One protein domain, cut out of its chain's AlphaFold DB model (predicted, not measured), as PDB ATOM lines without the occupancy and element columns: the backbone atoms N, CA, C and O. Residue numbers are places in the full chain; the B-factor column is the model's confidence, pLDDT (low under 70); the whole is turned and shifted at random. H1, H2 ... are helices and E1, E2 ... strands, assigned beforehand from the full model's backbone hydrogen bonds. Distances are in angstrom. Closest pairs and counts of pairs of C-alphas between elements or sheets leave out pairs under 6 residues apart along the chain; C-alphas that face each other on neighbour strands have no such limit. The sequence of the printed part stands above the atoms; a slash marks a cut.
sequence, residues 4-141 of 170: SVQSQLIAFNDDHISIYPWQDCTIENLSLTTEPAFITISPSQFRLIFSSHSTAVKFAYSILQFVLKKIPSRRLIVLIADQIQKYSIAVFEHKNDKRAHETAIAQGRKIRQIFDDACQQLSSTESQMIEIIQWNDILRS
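This is residues 4 to 141 of the 170 residues of the protein "Hypothetical protein" of Rotaria sordida (UniProt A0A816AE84). A small wall of three parallel strands has two steeply tilted helices over one face: H6, the longest, along the strands, and H4, slantwise to them, meeting the last part of H6. H5 packs on the other end of H6, while H1 reaches away from H4, its centre the farthest from the mean of the C-alphas. The printed part has 138 residues, with eight named helices and three named strands in the order H1 H2 E1 H3 H4 E2 H5 H6 H7 E3 H8; the sheet order is E1 E2 E3. The class is mostly helix, and the whole is compact, with a radius of gyration of the C-alphas of 15.8 A and spans of 44 by 44 by 31 A.

Find C-alpha 4 at (-13.976, 25.616, 25.610); from there H1 runs 16.6 A to residue 14. H2 is residues 21 to 30, E1 37 to 41 and H3 43 to 49. H4, residues 53 to 70, is 26.1 A long, and E2 is residues 76 to 80. After H5, residues 85 to 92, find C-alpha 97 at (13.474, 10.502, 58.180), where H6 begins its 32.5 A to residue 119. H7 is residues 124 to 128, E3 130 to 134, and H8 135 to 138, ending at (21.974, 26.519, 49.349).

Start at inner strand E2, the parallel neighbour of E1 and of E3: N 39 and O 77 are within hydrogen-bond range across E1 and E2, at 2.9 A, and N 131 and O 76 across E2 and E3, at 2.8 A. E1, H3 H4, E2 is a strand-helix-strand unit, parallel neighbour strands with helices between, and its crossover is right-handed; E2, H5 H6 H7, E3 is another. In these two layers, helices on one face of a sheet, H6 is over E2 and E3 at a height of 7.7 A and H4 over E2 at 9.7 A. H6, the hub, touches H4 with residues 114 to 119 alone, at a steep tilt of 66 degrees; their closest C-alphas, Tyr 61 and Ala 118, are 4.8 A apart. It touches H5 at C-alphas Lys 86 and His 101, 4.8 A, and only just touches H3, with 3 pairs of C-alphas within 8 A, closest Pro 43 and Gly 108 at 6.6 A. H1 is close to but not clearly touching H4, C-alphas Asn 13 and Ser 62 at 7.1 A; H7 likewise, Leu 68 and Glu 126 at 7.5 A. H2 and H8 only graze the sheet. Each O i to N i+4 pair is within range in H4, H5, H6 and H7, against 5 of 7 in H1, 3 of 6 in H2 and 1 of 3 in H3, where 2 of 4 O i to N i+3 pairs are; H8 is too short for an i+4 pair.

The farthest C-alphas, Ser 4 and Ser 141, are 48.5 A apart. The printed part has no cut and no long link. Look for pLDDT under 70 in residues 4 to 35, 45 to 51, 72 and 139 to 141 of this model.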
ATOM      1  N   SER A   4     -13.423  25.297  24.288       34.16
ATOM      2  CA  SER A   4     -13.976  25.616  25.610       34.16
ATOM      3  C   SER A   4     -13.128  25.146  26.800       34.16
ATOM      4  O   SER A   4     -13.066  25.849  27.804       34.16
ATOM      5  N   VAL A   5     -12.439  24.000  26.708       32.03
ATOM      6  CA  VAL A   5     -11.591  23.485  27.808       32.03
ATOM      7  C   VAL A   5     -10.262  24.243  27.867       32.03
ATOM      8  O   VAL A   5      -9.702  24.471  28.938       32.03
ATOM      9  N   GLN A   6      -9.771  24.674  26.705       31.56
ATOM     10  CA  GLN A   6      -8.516  25.405  26.565       31.56
ATOM     11  C   GLN A   6      -8.657  26.850  27.069       31.56
ATOM     12  O   GLN A   6      -7.790  27.325  27.798       31.56
ATOM     13  N   SER A   7      -9.793  27.498  26.794       29.48
ATOM     14  CA  SER A   7     -10.124  28.829  27.319       29.48
ATOM     15  C   SER A   7     -10.374  28.837  28.831       29.48
ATOM     16  O   SER A   7     -10.026  29.806  29.494       29.48
ATOM     17  N   GLN A   8     -10.905  27.750  29.406       32.25
ATOM     18  CA  GLN A   8     -11.096  27.635  30.858       32.25
ATOM     19  C   GLN A   8      -9.780  27.440  31.621       32.25
ATOM     20  O   GLN A   8      -9.634  28.010  32.690       32.25
ATOM     21  N   LEU A   9      -8.804  26.707  31.070       33.69
ATOM     22  CA  LEU A   9      -7.465  26.550  31.665       33.69
ATOM     23  C   LEU A   9      -6.617  27.829  31.582       33.69
ATOM     24  O   LEU A   9      -5.802  28.073  32.465       33.69
ATOM     25  N   ILE A  10      -6.814  28.642  30.540       34.50
ATOM     26  CA  ILE A  10      -6.139  29.939  30.382       34.50
ATOM     27  C   ILE A  10      -6.802  31.006  31.270       34.50
ATOM     28  O   ILE A  10      -6.095  31.764  31.921       34.50
ATOM     29  N   ALA A  11      -8.134  31.001  31.400       29.88
ATOM     30  CA  ALA A  11      -8.842  31.856  32.360       29.88
ATOM     31  C   ALA A  11      -8.588  31.456  33.830       29.88
ATOM     32  O   ALA A  11      -8.664  32.299  34.713       29.88
ATOM     33  N   PHE A  12      -8.218  30.197  34.104       34.59
ATOM     34  CA  PHE A  12      -7.787  29.756  35.440       34.59
ATOM     35  C   PHE A  12      -6.368  30.227  35.820       34.59
ATOM     36  O   PHE A  12      -5.974  30.061  36.972       34.59
ATOM     37  N   ASN A  13      -5.587  30.763  34.872       40.53
ATOM     38  CA  ASN A  13      -4.148  30.993  35.044       40.53
ATOM     39  C   ASN A  13      -3.751  32.437  35.391       40.53
ATOM     40  O   ASN A  13      -2.701  32.605  36.007       40.53
ATOM     41  N   ASP A  14      -4.554  33.451  35.060       35.75
ATOM     42  CA  ASP A  14      -4.212  34.852  35.378       35.75
ATOM     43  C   ASP A  14      -4.799  35.325  36.727       35.75
ATOM     44  O   ASP A  14      -4.156  36.106  37.424       35.75
ATOM     45  N   ASP A  15      -5.952  34.787  37.152       29.69
ATOM     46  CA  ASP A  15      -6.682  35.256  38.351       29.69
ATOM     47  C   ASP A  15      -6.467  34.395  39.617       29.69
ATOM     48  O   ASP A  15      -6.929  34.745  40.708       29.69
ATOM     49  N   HIS A  16      -5.782  33.250  39.510       36.03
ATOM     50  CA  HIS A  16      -5.660  32.276  40.610       36.03
ATOM     51  C   HIS A  16      -4.241  31.796  40.913       36.03
ATOM     52  O   HIS A  16      -4.071  30.884  41.733       36.03
ATOM     53  N   ILE A  17      -3.203  32.455  40.379       41.91
ATOM     54  CA  ILE A  17      -1.935  32.483  41.116       41.91
ATOM     55  C   ILE A  17      -2.253  33.246  42.401       41.91
ATOM     56  O   ILE A  17      -2.265  34.471  42.422       41.91
ATOM     57  N   SER A  18      -2.611  32.506  43.451       32.38
ATOM     58  CA  SER A  18      -2.841  33.061  44.778       32.38
ATOM     59  C   SER A  18      -1.493  33.529  45.300       32.38
ATOM     60  O   SER A  18      -0.782  32.800  45.989       32.38
ATOM     61  N   ILE A  19      -1.130  34.741  44.900       38.38
ATOM     62  CA  ILE A  19      -0.156  35.553  45.591       38.38
ATOM     63  C   ILE A  19      -0.810  35.792  46.948       38.38
ATOM     64  O   ILE A  19      -1.855  36.429  47.053       38.38
ATOM     65  N   TYR A  20      -0.296  35.144  47.990       32.22
ATOM     66  CA  TYR A  20      -0.820  35.399  49.327       32.22
ATOM     67  C   TYR A  20      -0.661  36.904  49.621       32.22
ATOM     68  O   TYR A  20       0.304  37.496  49.149       32.22
ATOM     69  N   PRO A  21      -1.513  37.539  50.441       31.64
ATOM     70  CA  PRO A  21      -1.443  38.989  50.681       31.64
ATOM     71  C   PRO A  21      -0.073  39.506  51.172       31.64
ATOM     72  O   PRO A  21       0.258  40.673  50.994       31.64
ATOM     73  N   TRP A  22       0.756  38.638  51.768       32.53
ATOM     74  CA  TRP A  22       2.141  38.950  52.150       32.53
ATOM     75  C   TRP A  22       3.146  38.875  50.982       32.53
ATOM     76  O   TRP A  22       4.234  39.433  51.055       32.53
ATOM     77  N   GLN A  23       2.810  38.187  49.894       39.19
ATOM     78  CA  GLN A  23       3.589  38.147  48.658       39.19
ATOM     79  C   GLN A  23       3.270  39.351  47.756       39.19
ATOM     80  O   GLN A  23       4.186  39.848  47.110       39.19
ATOM     81  N   ASP A  24       2.043  39.890  47.784       37.00
ATOM     82  CA  ASP A  24       1.667  41.109  47.042       37.00
ATOM     83  C   ASP A  24       2.466  42.328  47.522       37.00
ATOM     84  O   ASP A  24       3.098  43.017  46.721       37.00
ATOM     85  N   CYS A  25       2.569  42.528  48.842       34.47
ATOM     86  CA  CYS A  25       3.395  43.605  49.398       34.47
ATOM     87  C   CYS A  25       4.901  43.402  49.147       34.47
ATOM     88  O   CYS A  25       5.672  44.362  49.180       34.47
ATOM     89  N   THR A  26       5.338  42.174  48.858       44.28
ATOM     90  CA  THR A  26       6.727  41.894  48.471       44.28
ATOM     91  C   THR A  26       6.946  42.173  46.980       44.28
ATOM     92  O   THR A  26       7.974  42.734  46.610       44.28
ATOM     93  N   ILE A  27       5.970  41.846  46.123       43.16
ATOM     94  CA  ILE A  27       6.049  42.009  44.665       43.16
ATOM     95  C   ILE A  27       5.911  43.474  44.231       43.16
ATOM     96  O   ILE A  27       6.638  43.903  43.338       43.16
ATOM     97  N   GLU A  28       5.062  44.277  44.876       43.41
ATOM     98  CA  GLU A  28       4.969  45.716  44.574       43.41
ATOM     99  C   GLU A  28       6.272  46.465  44.922       43.41
ATOM    100  O   GLU A  28       6.731  47.320  44.157       43.41
ATOM    101  N   ASN A  29       6.947  46.059  46.005       42.16
ATOM    102  CA  ASN A  29       8.238  46.613  46.433       42.16
ATOM    103  C   ASN A  29       9.434  46.141  45.587       42.16
ATOM    104  O   ASN A  29      10.495  46.771  45.610       42.16
ATOM    105  N   LEU A  30       9.286  45.068  44.800       47.75
ATOM    106  CA  LEU A  30      10.343  44.619  43.894       47.75
ATOM    107  C   LEU A  30      10.652  45.697  42.844       47.75
ATOM    108  O   LEU A  30      11.823  45.886  42.533       47.75
ATOM    109  N   SER A  31       9.664  46.453  42.359       46.69
ATOM    110  CA  SER A  31       9.826  47.460  41.290       46.69
ATOM    111  C   SER A  31      10.875  48.562  41.554       46.69
ATOM    112  O   SER A  31      11.308  49.224  40.613       46.69
ATOM    113  N   LEU A  32      11.334  48.724  42.801       50.88
ATOM    114  CA  LEU A  32      12.280  49.763  43.230       50.88
ATOM    115  C   LEU A  32      13.721  49.261  43.452       50.88
ATOM    116  O   LEU A  32      14.585  50.042  43.844       50.88
ATOM    117  N   THR A  33      14.001  47.973  43.225       56.69
ATOM    118  CA  THR A  33      15.299  47.349  43.551       56.69
ATOM    119  C   THR A  33      15.972  46.738  42.319       56.69
ATOM    120  O   THR A  33      15.319  46.133  41.471       56.69
ATOM    121  N   THR A  34      17.301  46.857  42.221       62.28
ATOM    122  CA  THR A  34      18.119  46.215  41.167       62.28
ATOM    123  C   THR A  34      18.485  44.765  41.493       62.28
ATOM    124  O   THR A  34      19.176  44.108  40.718       62.28
ATOM    125  N   GLU A  35      18.075  44.268  42.658       68.25
ATOM    126  CA  GLU A  35      18.421  42.932  43.141       68.25
ATOM    127  C   GLU A  35      17.743  41.832  42.305       68.25
ATOM    128  O   GLU A  35      16.774  42.104  41.594       68.25
ATOM    129  N   PRO A  36      18.201  40.575  42.353       71.31
ATOM    130  CA  PRO A  36      17.445  39.467  41.783       71.31
ATOM    131  C   PRO A  36      16.070  39.331  42.446       71.31
ATOM    132  O   PRO A  36      15.920  39.559  43.645       71.31
ATOM    133  N   ALA A  37      15.064  38.939  41.673       77.88
ATOM    134  CA  ALA A  37      13.778  38.541  42.229       77.88
ATOM    135  C   ALA A  37      13.819  37.065  42.617       77.88
ATOM    136  O   ALA A  37      14.442  36.259  41.930       77.88
ATOM    137  N   PHE A  38      13.112  36.700  43.682       77.94
ATOM    138  CA  PHE A  38      13.045  35.323  44.156       77.94
ATOM    139  C   PHE A  38      11.603  34.837  44.139       77.94
ATOM    140  O   PHE A  38      10.725  35.476  44.717       77.94
ATOM    141  N   ILE A  39      11.367  33.674  43.534       83.56
ATOM    142  CA  ILE A  39      10.133  32.916  43.733       83.56
ATOM    143  C   ILE A  39      10.466  31.597  44.407       83.56
ATOM    144  O   ILE A  39      11.429  30.927  44.046       83.56
ATOM    145  N   THR A  40       9.672  31.226  45.406       83.38
ATOM    146  CA  THR A  40       9.852  29.962  46.122       83.38
ATOM    147  C   THR A  40       8.750  28.994  45.726       83.38
ATOM    148  O   THR A  40       7.569  29.303  45.859       83.38
ATOM    149  N   ILE A  41       9.138  27.812  45.262       84.44
ATOM    150  CA  ILE A  41       8.238  26.732  44.872       84.44
ATOM    151  C   ILE A  41       8.236  25.682  45.976       84.44
ATOM    152  O   ILE A  41       9.249  25.031  46.236       84.44
ATOM    153  N   SER A  42       7.083  25.503  46.619       79.81
ATOM    154  CA  SER A  42       6.864  24.457  47.617       79.81
ATOM    155  C   SER A  42       6.341  23.181  46.942       79.81
ATOM    156  O   SER A  42       5.231  23.205  46.399       79.81
ATOM    157  N   PRO A  43       7.070  22.046  46.980       77.31
ATOM    158  CA  PRO A  43       6.624  20.820  46.313       77.31
ATOM    159  C   PRO A  43       5.249  20.291  46.738       77.31
ATOM    160  O   PRO A  43       4.552  19.674  45.936       77.31
ATOM    161  N   SER A  44       4.815  20.575  47.961       70.88
ATOM    162  CA  SER A  44       3.517  20.153  48.495       70.88
ATOM    163  C   SER A  44       2.360  20.942  47.888       70.88
ATOM    164  O   SER A  44       1.328  20.351  47.587       70.88
ATOM    165  N   GLN A  45       2.542  22.244  47.648       66.12
ATOM    166  CA  GLN A  45       1.578  23.067  46.908       66.12
ATOM    167  C   GLN A  45       1.586  22.709  45.419       66.12
ATOM    168  O   GLN A  45       0.545  22.660  44.774       66.12
ATOM    169  N   PHE A  46       2.763  22.370  44.896       67.69
ATOM    170  CA  PHE A  46       2.940  21.990  43.502       67.69
ATOM    171  C   PHE A  46       2.406  20.569  43.195       67.69
ATOM    172  O   PHE A  46       2.097  20.252  42.049       67.69
ATOM    173  N   ARG A  47       2.208  19.723  44.223       62.25
ATOM    174  CA  ARG A  47       1.711  18.335  44.113       62.25
ATOM    175  C   ARG A  47       0.346  18.228  43.429       62.25
ATOM    176  O   ARG A  47       0.107  17.260  42.711       62.25
ATOM    177  N   LEU A  48      -0.537  19.200  43.656       57.41
ATOM    178  CA  LEU A  48      -1.920  19.181  43.161       57.41
ATOM    179  C   LEU A  48      -2.026  19.404  41.642       57.41
ATOM    180  O   LEU A  48      -3.042  19.063  41.046       57.41
ATOM    181  N   ILE A  49      -0.971  19.919  41.008       60.75
ATOM    182  CA  ILE A  49      -0.970  20.336  39.595       60.75
ATOM    183  C   ILE A  49      -0.488  19.194  38.667       60.75
ATOM    184  O   ILE A  49      -0.575  19.270  37.442       60.75
ATOM    185  N   PHE A  50      -0.051  18.067  39.240       60.47
ATOM    186  CA  PHE A  50       0.565  16.935  38.536       60.47
ATOM    187  C   PHE A  50      -0.395  15.829  38.084       60.47
ATOM    188  O   PHE A  50      -0.083  14.646  38.224       60.47
ATOM    189  N   SER A  51      -1.538  16.162  37.484       65.12
ATOM    190  CA  SER A  51      -2.294  15.126  36.761       65.12
ATOM    191  C   SER A  51      -1.536  14.636  35.514       65.12
ATOM    192  O   SER A  51      -1.675  13.477  35.129       65.12
ATOM    193  N   SER A  52      -0.678  15.478  34.915       81.81
ATOM    194  CA  SER A  52       0.261  15.094  33.851       81.81
ATOM    195  C   SER A  52       1.506  15.999  33.807       81.81
ATOM    196  O   SER A  52       1.458  17.150  34.245       81.81
ATOM    197  N   HIS A  53       2.616  15.496  33.244       84.19
ATOM    198  CA  HIS A  53       3.857  16.273  33.059       84.19
ATOM    199  C   HIS A  53       3.637  17.504  32.175       84.19
ATOM    200  O   HIS A  53       4.030  18.607  32.537       84.19
ATOM    201  N   SER A  54       2.942  17.347  31.044       86.12
ATOM    202  CA  SER A  54       2.704  18.447  30.102       86.12
ATOM    203  C   SER A  54       1.848  19.564  30.706       86.12
ATOM    204  O   SER A  54       2.119  20.738  30.459       86.12
ATOM    205  N   THR A  55       0.852  19.223  31.531       82.88
ATOM    206  CA  THR A  55       0.062  20.208  32.286       82.88
ATOM    207  C   THR A  55       0.948  20.996  33.243       82.88
ATOM    208  O   THR A  55       0.872  22.222  33.285       82.88
ATOM    209  N   ALA A  56       1.821  20.311  33.978       83.75
ATOM    210  CA  ALA A  56       2.684  20.964  34.948       83.75
ATOM    211  C   ALA A  56       3.729  21.880  34.305       83.75
ATOM    212  O   ALA A  56       3.975  22.967  34.822       83.75
ATOM    213  N   VAL A  57       4.290  21.489  33.157       89.69
ATOM    214  CA  VAL A  57       5.207  22.347  32.394       89.69
ATOM    215  C   VAL A  57       4.494  23.611  31.909       89.69
ATOM    216  O   VAL A  57       5.033  24.703  32.056       89.69
ATOM    217  N   LYS A  58       3.256  23.502  31.403       85.38
ATOM    218  CA  LYS A  58       2.462  24.680  31.002       85.38
ATOM    219  C   LYS A  58       2.193  25.621  32.174       85.38
ATOM    220  O   LYS A  58       2.298  26.830  32.016       85.38
ATOM    221  N   PHE A  59       1.872  25.074  33.343       84.75
ATOM    222  CA  PHE A  59       1.651  25.878  34.542       84.75
ATOM    223  C   PHE A  59       2.935  26.576  35.016       84.75
ATOM    224  O   PHE A  59       2.922  27.774  35.287       84.75
ATOM    225  N   ALA A  60       4.063  25.857  35.053       87.56
ATOM    226  CA  ALA A  60       5.365  26.445  35.365       87.56
ATOM    227  C   ALA A  60       5.726  27.565  34.375       87.56
ATOM    228  O   ALA A  60       6.135  28.643  34.794       87.56
ATOM    229  N   TYR A  61       5.493  27.348  33.077       88.88
ATOM    230  CA  TYR A  61       5.675  28.364  32.042       88.88
ATOM    231  C   TYR A  61       4.824  29.615  32.304       88.88
ATOM    232  O   TYR A  61       5.346  30.728  32.241       88.88
ATOM    233  N   SER A  62       3.545  29.452  32.664       84.94
ATOM    234  CA  SER A  62       2.662  30.570  33.019       84.94
ATOM    235  C   SER A  62       3.177  31.368  34.220       84.94
ATOM    236  O   SER A  62       3.194  32.596  34.153       84.94
ATOM    237  N   ILE A  63       3.668  30.704  35.276       86.38
ATOM    238  CA  ILE A  63       4.302  31.388  36.418       86.38
ATOM    239  C   ILE A  63       5.508  32.208  35.950       86.38
ATOM    240  O   ILE A  63       5.622  33.383  36.293       86.38
ATOM    241  N   LEU A  64       6.410  31.602  35.171       89.19
ATOM    242  CA  LEU A  64       7.625  32.274  34.706       89.19
ATOM    243  C   LEU A  64       7.293  33.508  33.860       89.19
ATOM    244  O   LEU A  64       7.823  34.584  34.123       89.19
ATOM    245  N   GLN A  65       6.370  33.379  32.904       88.44
ATOM    246  CA  GLN A  65       5.901  34.490  32.071       88.44
ATOM    247  C   GLN A  65       5.269  35.612  32.899       88.44
ATOM    248  O   GLN A  65       5.591  36.783  32.693       88.44
ATOM    249  N   PHE A  66       4.401  35.267  33.854       84.62
ATOM    250  CA  PHE A  66       3.772  36.241  34.741       84.62
ATOM    251  C   PHE A  66       4.821  37.039  35.523       84.62
ATOM    252  O   PHE A  66       4.787  38.271  35.535       84.62
ATOM    253  N   VAL A  67       5.787  36.344  36.129       83.44
ATOM    254  CA  VAL A  67       6.835  36.975  36.933       83.44
ATOM    255  C   VAL A  67       7.727  37.847  36.054       83.44
ATOM    256  O   VAL A  67       7.866  39.030  36.343       83.44
ATOM    257  N   LEU A  68       8.259  37.333  34.941       85.00
ATOM    258  CA  LEU A  68       9.118  38.106  34.033       85.00
ATOM    259  C   LEU A  68       8.440  39.385  33.518       85.00
ATOM    260  O   LEU A  68       9.093  40.424  33.422       85.00
ATOM    261  N   LYS A  69       7.122  39.354  33.271       84.12
ATOM    262  CA  LYS A  69       6.336  40.551  32.921       84.12
ATOM    263  C   LYS A  69       6.324  41.610  34.024       84.12
ATOM    264  O   LYS A  69       6.274  42.799  33.722       84.12
ATOM    265  N   LYS A  70       6.315  41.189  35.290       79.69
ATOM    266  CA  LYS A  70       6.270  42.078  36.462       79.69
ATOM    267  C   LYS A  70       7.643  42.636  36.841       79.69
ATOM    268  O   LYS A  70       7.710  43.712  37.425       79.69
ATOM    269  N   ILE A  71       8.722  41.933  36.502       76.44
ATOM    270  CA  ILE A  71      10.109  42.318  36.810       76.44
ATOM    271  C   ILE A  71      10.971  42.396  35.538       76.44
ATOM    272  O   ILE A  71      11.949  41.653  35.400       76.44
ATOM    273  N   PRO A  72      10.638  43.295  34.593       68.88
ATOM    274  CA  PRO A  72      11.382  43.399  33.347       68.88
ATOM    275  C   PRO A  72      12.863  43.678  33.630       68.88
ATOM    276  O   PRO A  72      13.212  44.460  34.514       68.88
ATOM    277  N   SER A  73      13.740  43.014  32.877       72.19
ATOM    278  CA  SER A  73      15.196  43.223  32.926       72.19
ATOM    279  C   SER A  73      15.907  42.794  34.225       72.19
ATOM    280  O   SER A  73      17.079  43.125  34.401       72.19
ATOM    281  N   ARG A  74      15.268  42.005  35.104       74.69
ATOM    282  CA  ARG A  74      15.892  41.469  36.328       74.69
ATOM    283  C   ARG A  74      16.110  39.966  36.289       74.69
ATOM    284  O   ARG A  74      15.286  39.219  35.771       74.69
ATOM    285  N   ARG A  75      17.200  39.517  36.916       83.25
ATOM    286  CA  ARG A  75      17.444  38.087  37.126       83.25
ATOM    287  C   ARG A  75      16.378  37.518  38.066       83.25
ATOM    288  O   ARG A  75      16.144  38.077  39.136       83.25
ATOM    289  N   LEU A  76      15.753  36.418  37.668       86.56
ATOM    290  CA  LEU A  76      14.788  35.659  38.451       86.56
ATOM    291  C   LEU A  76      15.466  34.409  39.009       86.56
ATOM    292  O   LEU A  76      16.035  33.621  38.261       86.56
ATOM    293  N   ILE A  77      15.362  34.206  40.314       86.06
ATOM    294  CA  ILE A  77      15.800  32.992  40.990       86.06
ATOM    295  C   ILE A  77      14.562  32.202  41.409       86.06
ATOM    296  O   ILE A  77      13.738  32.666  42.199       86.06
ATOM    297  N   VAL A  78      14.439  30.990  40.882       89.56
ATOM    298  CA  VAL A  78      13.413  30.019  41.257       89.56
ATOM    299  C   VAL A  78      14.014  29.079  42.293       89.56
ATOM    300  O   VAL A  78      14.860  28.248  41.975       89.56
ATOM    301  N   LEU A  79      13.577  29.207  43.541       87.62
ATOM    302  CA  LEU A  79      14.005  28.363  44.649       87.62
ATOM    303  C   LEU A  79      13.010  27.228  44.880       87.62
ATOM    304  O   LEU A  79      11.887  27.453  45.323       87.62
ATOM    305  N   ILE A  80      13.429  25.988  44.656       88.81
ATOM    306  CA  ILE A  80      12.627  24.801  44.967       88.81
ATOM    307  C   ILE A  80      12.905  24.386  46.415       88.81
ATOM    308  O   ILE A  80      13.989  23.898  46.735       88.81
ATOM    309  N   ALA A  81      11.914  24.556  47.292       84.75
ATOM    310  CA  ALA A  81      11.999  24.262  48.725       84.75
ATOM    311  C   ALA A  81      11.850  22.755  49.015       84.75
ATOM    312  O   ALA A  81      10.922  22.316  49.694       84.75
ATOM    313  N   ASP A  82      12.742  21.943  48.452       81.50
ATOM    314  CA  ASP A  82      12.646  20.485  48.467       81.50
ATOM    315  C   ASP A  82      12.979  19.861  49.822       81.50
ATOM    316  O   ASP A  82      12.170  19.123  50.374       81.50
ATOM    317  N   GLN A  83      14.135  20.170  50.404       78.62
ATOM    318  CA  GLN A  83      14.625  19.449  51.577       78.62
ATOM    319  C   GLN A  83      13.728  19.629  52.813       78.62
ATOM    320  O   GLN A  83      13.512  18.667  53.552       78.62
ATOM    321  N   ILE A  84      13.167  20.826  53.019       78.94
ATOM    322  CA  ILE A  84      12.298  21.131  54.168       78.94
ATOM    323  C   ILE A  84      11.004  20.299  54.153       78.94
ATOM    324  O   ILE A  84      10.433  20.006  55.201       78.94
ATOM    325  N   GLN A  85      10.581  19.820  52.977       81.62
ATOM    326  CA  GLN A  85       9.397  18.973  52.833       81.62
ATOM    327  C   GLN A  85       9.540  17.615  53.512       81.62
ATOM    328  O   GLN A  85       8.527  16.972  53.793       81.62
ATOM    329  N   LYS A  86      10.771  17.168  53.797       84.00
ATOM    330  CA  LYS A  86      10.995  15.883  54.465       84.00
ATOM    331  C   LYS A  86      10.248  15.800  55.796       84.00
ATOM    332  O   LYS A  86       9.742  14.737  56.125       84.00
ATOM    333  N   TYR A  87      10.122  16.914  56.521       83.31
ATOM    334  CA  TYR A  87       9.409  16.947  57.798       83.31
ATOM    335  C   TYR A  87       7.912  16.721  57.599       83.31
ATOM    336  O   TYR A  87       7.331  15.858  58.254       83.31
ATOM    337  N   SER A  88       7.306  17.400  56.622       82.00
ATOM    338  CA  SER A  88       5.906  17.176  56.256       82.00
ATOM    339  C   SER A  88       5.671  15.738  55.786       82.00
ATOM    340  O   SER A  88       4.715  15.100  56.212       82.00
ATOM    341  N   ILE A  89       6.560  15.185  54.956       82.06
ATOM    342  CA  ILE A  89       6.452  13.800  54.471       82.06
ATOM    343  C   ILE A  89       6.592  12.796  55.623       82.06
ATOM    344  O   ILE A  89       5.836  11.830  55.683       82.06
ATOM    345  N   ALA A  90       7.536  13.007  56.541       83.75
ATOM    346  CA  ALA A  90       7.733  12.125  57.687       83.75
ATOM    347  C   ALA A  90       6.487  12.088  58.584       83.75
ATOM    348  O   ALA A  90       6.036  11.008  58.963       83.75
ATOM    349  N   VAL A  91       5.903  13.260  58.859       81.62
ATOM    350  CA  VAL A  91       4.714  13.402  59.710       81.62
ATOM    351  C   VAL A  91       3.464  12.829  59.040       81.62
ATOM    352  O   VAL A  91       2.779  12.006  59.639       81.62
ATOM    353  N   PHE A  92       3.162  13.238  57.804       82.12
ATOM    354  CA  PHE A  92       1.882  12.919  57.160       82.12
ATOM    355  C   PHE A  92       1.870  11.594  56.394       82.12
ATOM    356  O   PHE A  92       0.803  11.025  56.185       82.12
ATOM    357  N   GLU A  93       3.027  11.092  55.955       82.38
ATOM    358  CA  GLU A  93       3.118   9.819  55.222       82.38
ATOM    359  C   GLU A  93       3.697   8.682  56.086       82.38
ATOM    360  O   GLU A  93       3.974   7.603  55.563       82.38
ATOM    361  N   HIS A  94       3.898   8.913  57.394       78.94
ATOM    362  CA  HIS A  94       4.465   7.960  58.364       78.94
ATOM    363  C   HIS A  94       5.769   7.290  57.890       78.94
ATOM    364  O   HIS A  94       6.030   6.108  58.133       78.94
ATOM    365  N   LYS A  95       6.606   8.049  57.175       80.31
ATOM    366  CA  LYS A  95       7.913   7.593  56.690       80.31
ATOM    367  C   LYS A  95       8.993   7.936  57.709       80.31
ATOM    368  O   LYS A  95       8.979   9.010  58.297       80.31
ATOM    369  N   ASN A  96       9.985   7.058  57.864       89.81
ATOM    370  CA  ASN A  96      11.195   7.415  58.609       89.81
ATOM    371  C   ASN A  96      11.954   8.565  57.914       89.81
ATOM    372  O   ASN A  96      11.801   8.769  56.706       89.81
ATOM    373  N   ASP A  97      12.789   9.290  58.667       83.06
ATOM    374  CA  ASP A  97      13.474  10.502  58.180       83.06
ATOM    375  C   ASP A  97      14.263  10.249  56.888       83.06
ATOM    376  O   ASP A  97      14.161  11.022  55.938       83.06
ATOM    377  N   LYS A  98      14.962   9.108  56.799       88.31
ATOM    378  CA  LYS A  98      15.718   8.728  55.598       88.31
ATOM    379  C   LYS A  98      14.819   8.633  54.360       88.31
ATOM    380  O   LYS A  98      15.101   9.267  53.345       88.31
ATOM    381  N   ARG A  99      13.717   7.879  54.433       89.06
ATOM    382  CA  ARG A  99      12.774   7.724  53.308       89.06
ATOM    383  C   ARG A  99      12.047   9.024  52.987       89.06
ATOM    384  O   ARG A  99      11.770   9.297  51.818       89.06
ATOM    385  N   ALA A 100      11.719   9.815  54.003       86.50
ATOM    386  CA  ALA A 100      11.088  11.113  53.820       86.50
ATOM    387  C   ALA A 100      12.026  12.083  53.085       86.50
ATOM    388  O   ALA A 100      11.609  12.742  52.135       86.50
ATOM    389  N   HIS A 101      13.307  12.091  53.449       88.00
ATOM    390  CA  HIS A 101      14.347  12.871  52.789       88.00
ATOM    391  C   HIS A 101      14.571  12.446  51.331       88.00
ATOM    392  O   HIS A 101      14.554  13.290  50.435       88.00
ATOM    393  N   GLU A 102      14.710  11.143  51.065       89.81
ATOM    394  CA  GLU A 102      14.833  10.607  49.700       89.81
ATOM    395  C   GLU A 102      13.620  10.985  48.836       89.81
ATOM    396  O   GLU A 102      13.778  11.414  47.689       89.81
ATOM    397  N   THR A 103      12.410  10.891  49.403       88.56
ATOM    398  CA  THR A 103      11.165  11.298  48.734       88.56
ATOM    399  C   THR A 103      11.177  12.796  48.416       88.56
ATOM    400  O   THR A 103      10.881  13.178  47.284       88.56
ATOM    401  N   ALA A 104      11.550  13.634  49.385       87.50
ATOM    402  CA  ALA A 104      11.600  15.086  49.239       87.50
ATOM    403  C   ALA A 104      12.562  15.517  48.121       87.50
ATOM    404  O   ALA A 104      12.180  16.259  47.217       87.50
ATOM    405  N   ILE A 105      13.784  14.970  48.107       88.06
ATOM    406  CA  ILE A 105      14.774  15.236  47.052       88.06
ATOM    407  C   ILE A 105      14.266  14.763  45.685       88.06
ATOM    408  O   ILE A 105      14.479  15.431  44.671       88.06
ATOM    409  N   ALA A 106      13.626  13.592  45.616       89.06
ATOM    410  CA  ALA A 106      13.085  13.081  44.359       89.06
ATOM    411  C   ALA A 106      11.963  13.979  43.809       89.06
ATOM    412  O   ALA A 106      11.912  14.224  42.605       89.06
ATOM    413  N   GLN A 107      11.090  14.499  44.675       87.25
ATOM    414  CA  GLN A 107      10.055  15.464  44.292       87.25
ATOM    415  C   GLN A 107      10.659  16.802  43.849       87.25
ATOM    416  O   GLN A 107      10.257  17.326  42.812       87.25
ATOM    417  N   GLY A 108      11.669  17.305  44.565       88.94
ATOM    418  CA  GLY A 108      12.412  18.508  44.186       88.94
ATOM    419  C   GLY A 108      13.024  18.408  42.791       88.94
ATOM    420  O   GLY A 108      12.810  19.282  41.955       88.94
ATOM    421  N   ARG A 109      13.697  17.287  42.494       90.06
ATOM    422  CA  ARG A 109      14.266  17.016  41.162       90.06
ATOM    423  C   ARG A 109      13.212  16.978  40.057       90.06
ATOM    424  O   ARG A 109      13.460  17.492  38.973       90.06
ATOM    425  N   LYS A 110      12.037  16.400  40.324       90.25
ATOM    426  CA  LYS A 110      10.928  16.397  39.356       90.25
ATOM    427  C   LYS A 110      10.456  17.817  39.054       90.25
ATOM    428  O   LYS A 110      10.331  18.174  37.891       90.25
ATOM    429  N   ILE A 111      10.239  18.632  40.084       89.81
ATOM    430  CA  ILE A 111       9.830  20.034  39.911       89.81
ATOM    431  C   ILE A 111      10.890  20.814  39.143       89.81
ATOM    432  O   ILE A 111      10.541  21.556  38.233       89.81
ATOM    433  N   ARG A 112      12.172  20.603  39.456       92.94
ATOM    434  CA  ARG A 112      13.276  21.225  38.725       92.94
ATOM    435  C   ARG A 112      13.190  20.923  37.237       92.94
ATOM    436  O   ARG A 112      13.129  21.859  36.457       92.94
ATOM    437  N   GLN A 113      13.057  19.647  36.876       93.56
ATOM    438  CA  GLN A 113      12.908  19.243  35.479       93.56
ATOM    439  C   GLN A 113      11.727  19.945  34.796       93.56
ATOM    440  O   GLN A 113      11.833  20.373  33.658       93.56
ATOM    441  N   ILE A 114      10.600  20.094  35.491       92.12
ATOM    442  CA  ILE A 114       9.407  20.759  34.952       92.12
ATOM    443  C   ILE A 114       9.648  22.249  34.693       92.12
ATOM    444  O   ILE A 114       9.185  22.776  33.684       92.12
ATOM    445  N   PHE A 115      10.381  22.925  35.580       93.12
ATOM    446  CA  PHE A 115      10.774  24.318  35.378       93.12
ATOM    447  C   PHE A 115      11.866  24.469  34.313       93.12
ATOM    448  O   PHE A 115      11.812  25.428  33.547       93.12
ATOM    449  N   ASP A 116      12.801  23.523  34.210       95.50
ATOM    450  CA  ASP A 116      13.796  23.485  33.134       95.50
ATOM    451  C   ASP A 116      13.098  23.335  31.768       95.50
ATOM    452  O   ASP A 116      13.347  24.118  30.850       95.50
ATOM    453  N   ASP A 117      12.150  22.399  31.651       95.69
ATOM    454  CA  ASP A 117      11.335  22.189  30.446       95.69
ATOM    455  C   ASP A 117      10.476  23.425  30.110       95.69
ATOM    456  O   ASP A 117      10.256  23.743  28.940       95.69
ATOM    457  N   ALA A 118       9.989  24.147  31.124       94.12
ATOM    458  CA  ALA A 118       9.270  25.404  30.930       94.12
ATOM    459  C   ALA A 118      10.202  26.527  30.447       94.12
ATOM    460  O   ALA A 118       9.824  27.295  29.562       94.12
ATOM    461  N   CYS A 119      11.436  26.600  30.959       95.75
ATOM    462  CA  CYS A 119      12.437  27.574  30.516       95.75
ATOM    463  C   CYS A 119      12.858  27.373  29.057       95.75
ATOM    464  O   CYS A 119      13.218  28.344  28.393       95.75
ATOM    465  N   GLN A 120      12.786  26.142  28.544       95.44
ATOM    466  CA  GLN A 120      13.034  25.836  27.130       95.44
ATOM    467  C   GLN A 120      11.938  26.372  26.194       95.44
ATOM    468  O   GLN A 120      12.172  26.489  24.994       95.44
ATOM    469  N   GLN A 121      10.751  26.695  26.719       94.94
ATOM    470  CA  GLN A 121       9.648  27.277  25.944       94.94
ATOM    471  C   GLN A 121       9.691  28.812  25.900       94.94
ATOM    472  O   GLN A 121       8.937  29.418  25.142       94.94
ATOM    473  N   LEU A 122      10.548  29.441  26.709       93.81
ATOM    474  CA  LEU A 122      10.745  30.891  26.732       93.81
ATOM    475  C   LEU A 122      11.670  31.349  25.599       93.81
ATOM    476  O   LEU A 122      12.407  30.556  25.008       93.81
ATOM    477  N   SER A 123      11.684  32.655  25.320       93.94
ATOM    478  CA  SER A 123      12.708  33.220  24.440       93.94
ATOM    479  C   SER A 123      14.110  33.049  25.042       93.94
ATOM    480  O   SER A 123      14.281  32.959  26.260       93.94
ATOM    481  N   SER A 124      15.147  33.052  24.196       92.44
ATOM    482  CA  SER A 124      16.531  32.911  24.676       92.44
ATOM    483  C   SER A 124      16.915  34.000  25.681       92.44
ATOM    484  O   SER A 124      17.677  33.720  26.602       92.44
ATOM    485  N   THR A 125      16.415  35.225  25.504       91.44
ATOM    486  CA  THR A 125      16.680  36.336  26.424       91.44
ATOM    487  C   THR A 125      16.029  36.091  27.778       91.44
ATOM    488  O   THR A 125      16.703  36.193  28.793       91.44
ATOM    489  N   GLU A 126      14.753  35.710  27.806       91.06
ATOM    490  CA  GLU A 126      14.031  35.411  29.050       91.06
ATOM    491  C   GLU A 126      14.645  34.226  29.801       91.06
ATOM    492  O   GLU A 126      14.838  34.289  31.011       91.06
ATOM    493  N   SER A 127      15.005  33.163  29.078       91.75
ATOM    494  CA  SER A 127      15.599  31.957  29.659       91.75
ATOM    495  C   SER A 127      16.932  32.253  30.364       91.75
ATOM    496  O   SER A 127      17.169  31.779  31.472       91.75
ATOM    497  N   GLN A 128      17.774  33.125  29.790       90.56
ATOM    498  CA  GLN A 128      19.046  33.554  30.400       90.56
ATOM    499  C   GLN A 128      18.874  34.353  31.696       90.56
ATOM    500  O   GLN A 128      19.811  34.459  32.491       90.56
ATOM    501  N   MET A 129      17.698  34.936  31.913       89.06
ATOM    502  CA  MET A 129      17.407  35.706  33.117       89.06
ATOM    503  C   MET A 129      16.997  34.815  34.285       89.06
ATOM    504  O   MET A 129      16.922  35.309  35.407       89.06
ATOM    505  N   ILE A 130      16.744  33.527  34.053       91.56
ATOM    506  CA  ILE A 130      16.224  32.612  35.060       91.56
ATOM    507  C   ILE A 130      17.343  31.711  35.577       91.56
ATOM    508  O   ILE A 130      18.095  31.104  34.821       91.56
ATOM    509  N   GLU A 131      17.427  31.588  36.895       89.75
ATOM    510  CA  GLU A 131      18.248  30.599  37.576       89.75
ATOM    511  C   GLU A 131      17.353  29.729  38.458       89.75
ATOM    512  O   GLU A 131      16.619  30.238  39.302       89.75
ATOM    513  N   ILE A 132      17.411  28.410  38.274       91.50
ATOM    514  CA  ILE A 132      16.652  27.455  39.086       91.50
ATOM    515  C   ILE A 132      17.612  26.778  40.059       91.50
ATOM    516  O   ILE A 132      18.549  26.089  39.651       91.50
ATOM    517  N   ILE A 133      17.349  26.949  41.352       86.31
ATOM    518  CA  ILE A 133      18.129  26.363  42.443       86.31
ATOM    519  C   ILE A 133      17.233  25.525  43.348       86.31
ATOM    520  O   ILE A 133      16.039  25.784  43.508       86.31
ATOM    521  N   GLN A 134      17.813  24.512  43.977       84.38
ATOM    522  CA  GLN A 134      17.146  23.742  45.020       84.38
ATOM    523  C   GLN A 134      17.607  24.225  46.392       84.38
ATOM    524  O   GLN A 134      18.742  24.669  46.558       84.38
ATOM    525  N   TRP A 135      16.757  24.091  47.408       83.06
ATOM    526  CA  TRP A 135      17.137  24.414  48.786       83.06
ATOM    527  C   TRP A 135      18.403  23.667  49.195       83.06
ATOM    528  O   TRP A 135      19.301  24.238  49.806       83.06
ATOM    529  N   ASN A 136      18.513  22.405  48.779       78.44
ATOM    530  CA  ASN A 136      19.692  21.582  49.012       78.44
ATOM    531  C   ASN A 136      20.998  22.152  48.419       78.44
ATOM    532  O   ASN A 136      22.071  21.866  48.947       78.44
ATOM    533  N   ASP A 137      20.918  22.961  47.360       74.62
ATOM    534  CA  ASP A 137      22.083  23.633  46.773       74.62
ATOM    535  C   ASP A 137      22.584  24.758  47.697       74.62
ATOM    536  O   ASP A 137      23.790  24.961  47.836       74.62
ATOM    537  N   ILE A 138      21.669  25.430  48.406       74.38
ATOM    538  CA  ILE A 138      21.974  26.519  49.349       74.38
ATOM    539  C   ILE A 138      22.622  25.989  50.634       74.38
ATOM    540  O   ILE A 138      23.513  26.635  51.178       74.38
ATOM    541  N   LEU A 139      22.230  24.801  51.101       68.69
ATOM    542  CA  LEU A 139      22.756  24.195  52.338       68.69
ATOM    543  C   LEU A 139      24.264  23.952  52.319       68.69
ATOM    544  O   LEU A 139      24.869  23.752  53.362       68.69
ATOM    545  N   ARG A 140      24.868  23.901  51.131       67.81
ATOM    546  CA  ARG A 140      26.313  23.707  50.975       67.81
ATOM    547  C   ARG A 140      27.094  25.015  51.130       67.81
ATOM    548  O   ARG A 140      28.320  24.996  51.078       67.81
ATOM    549  N   SER A 141      26.399  26.142  51.272       67.44
ATOM    550  CA  SER A 141      26.997  27.461  51.441       67.44
ATOM    551  C   SER A 141      27.348  27.711  52.903       67.44
ATOM    552  O   SER A 141      26.475  27.683  53.766       67.44
TER     553      SER A 141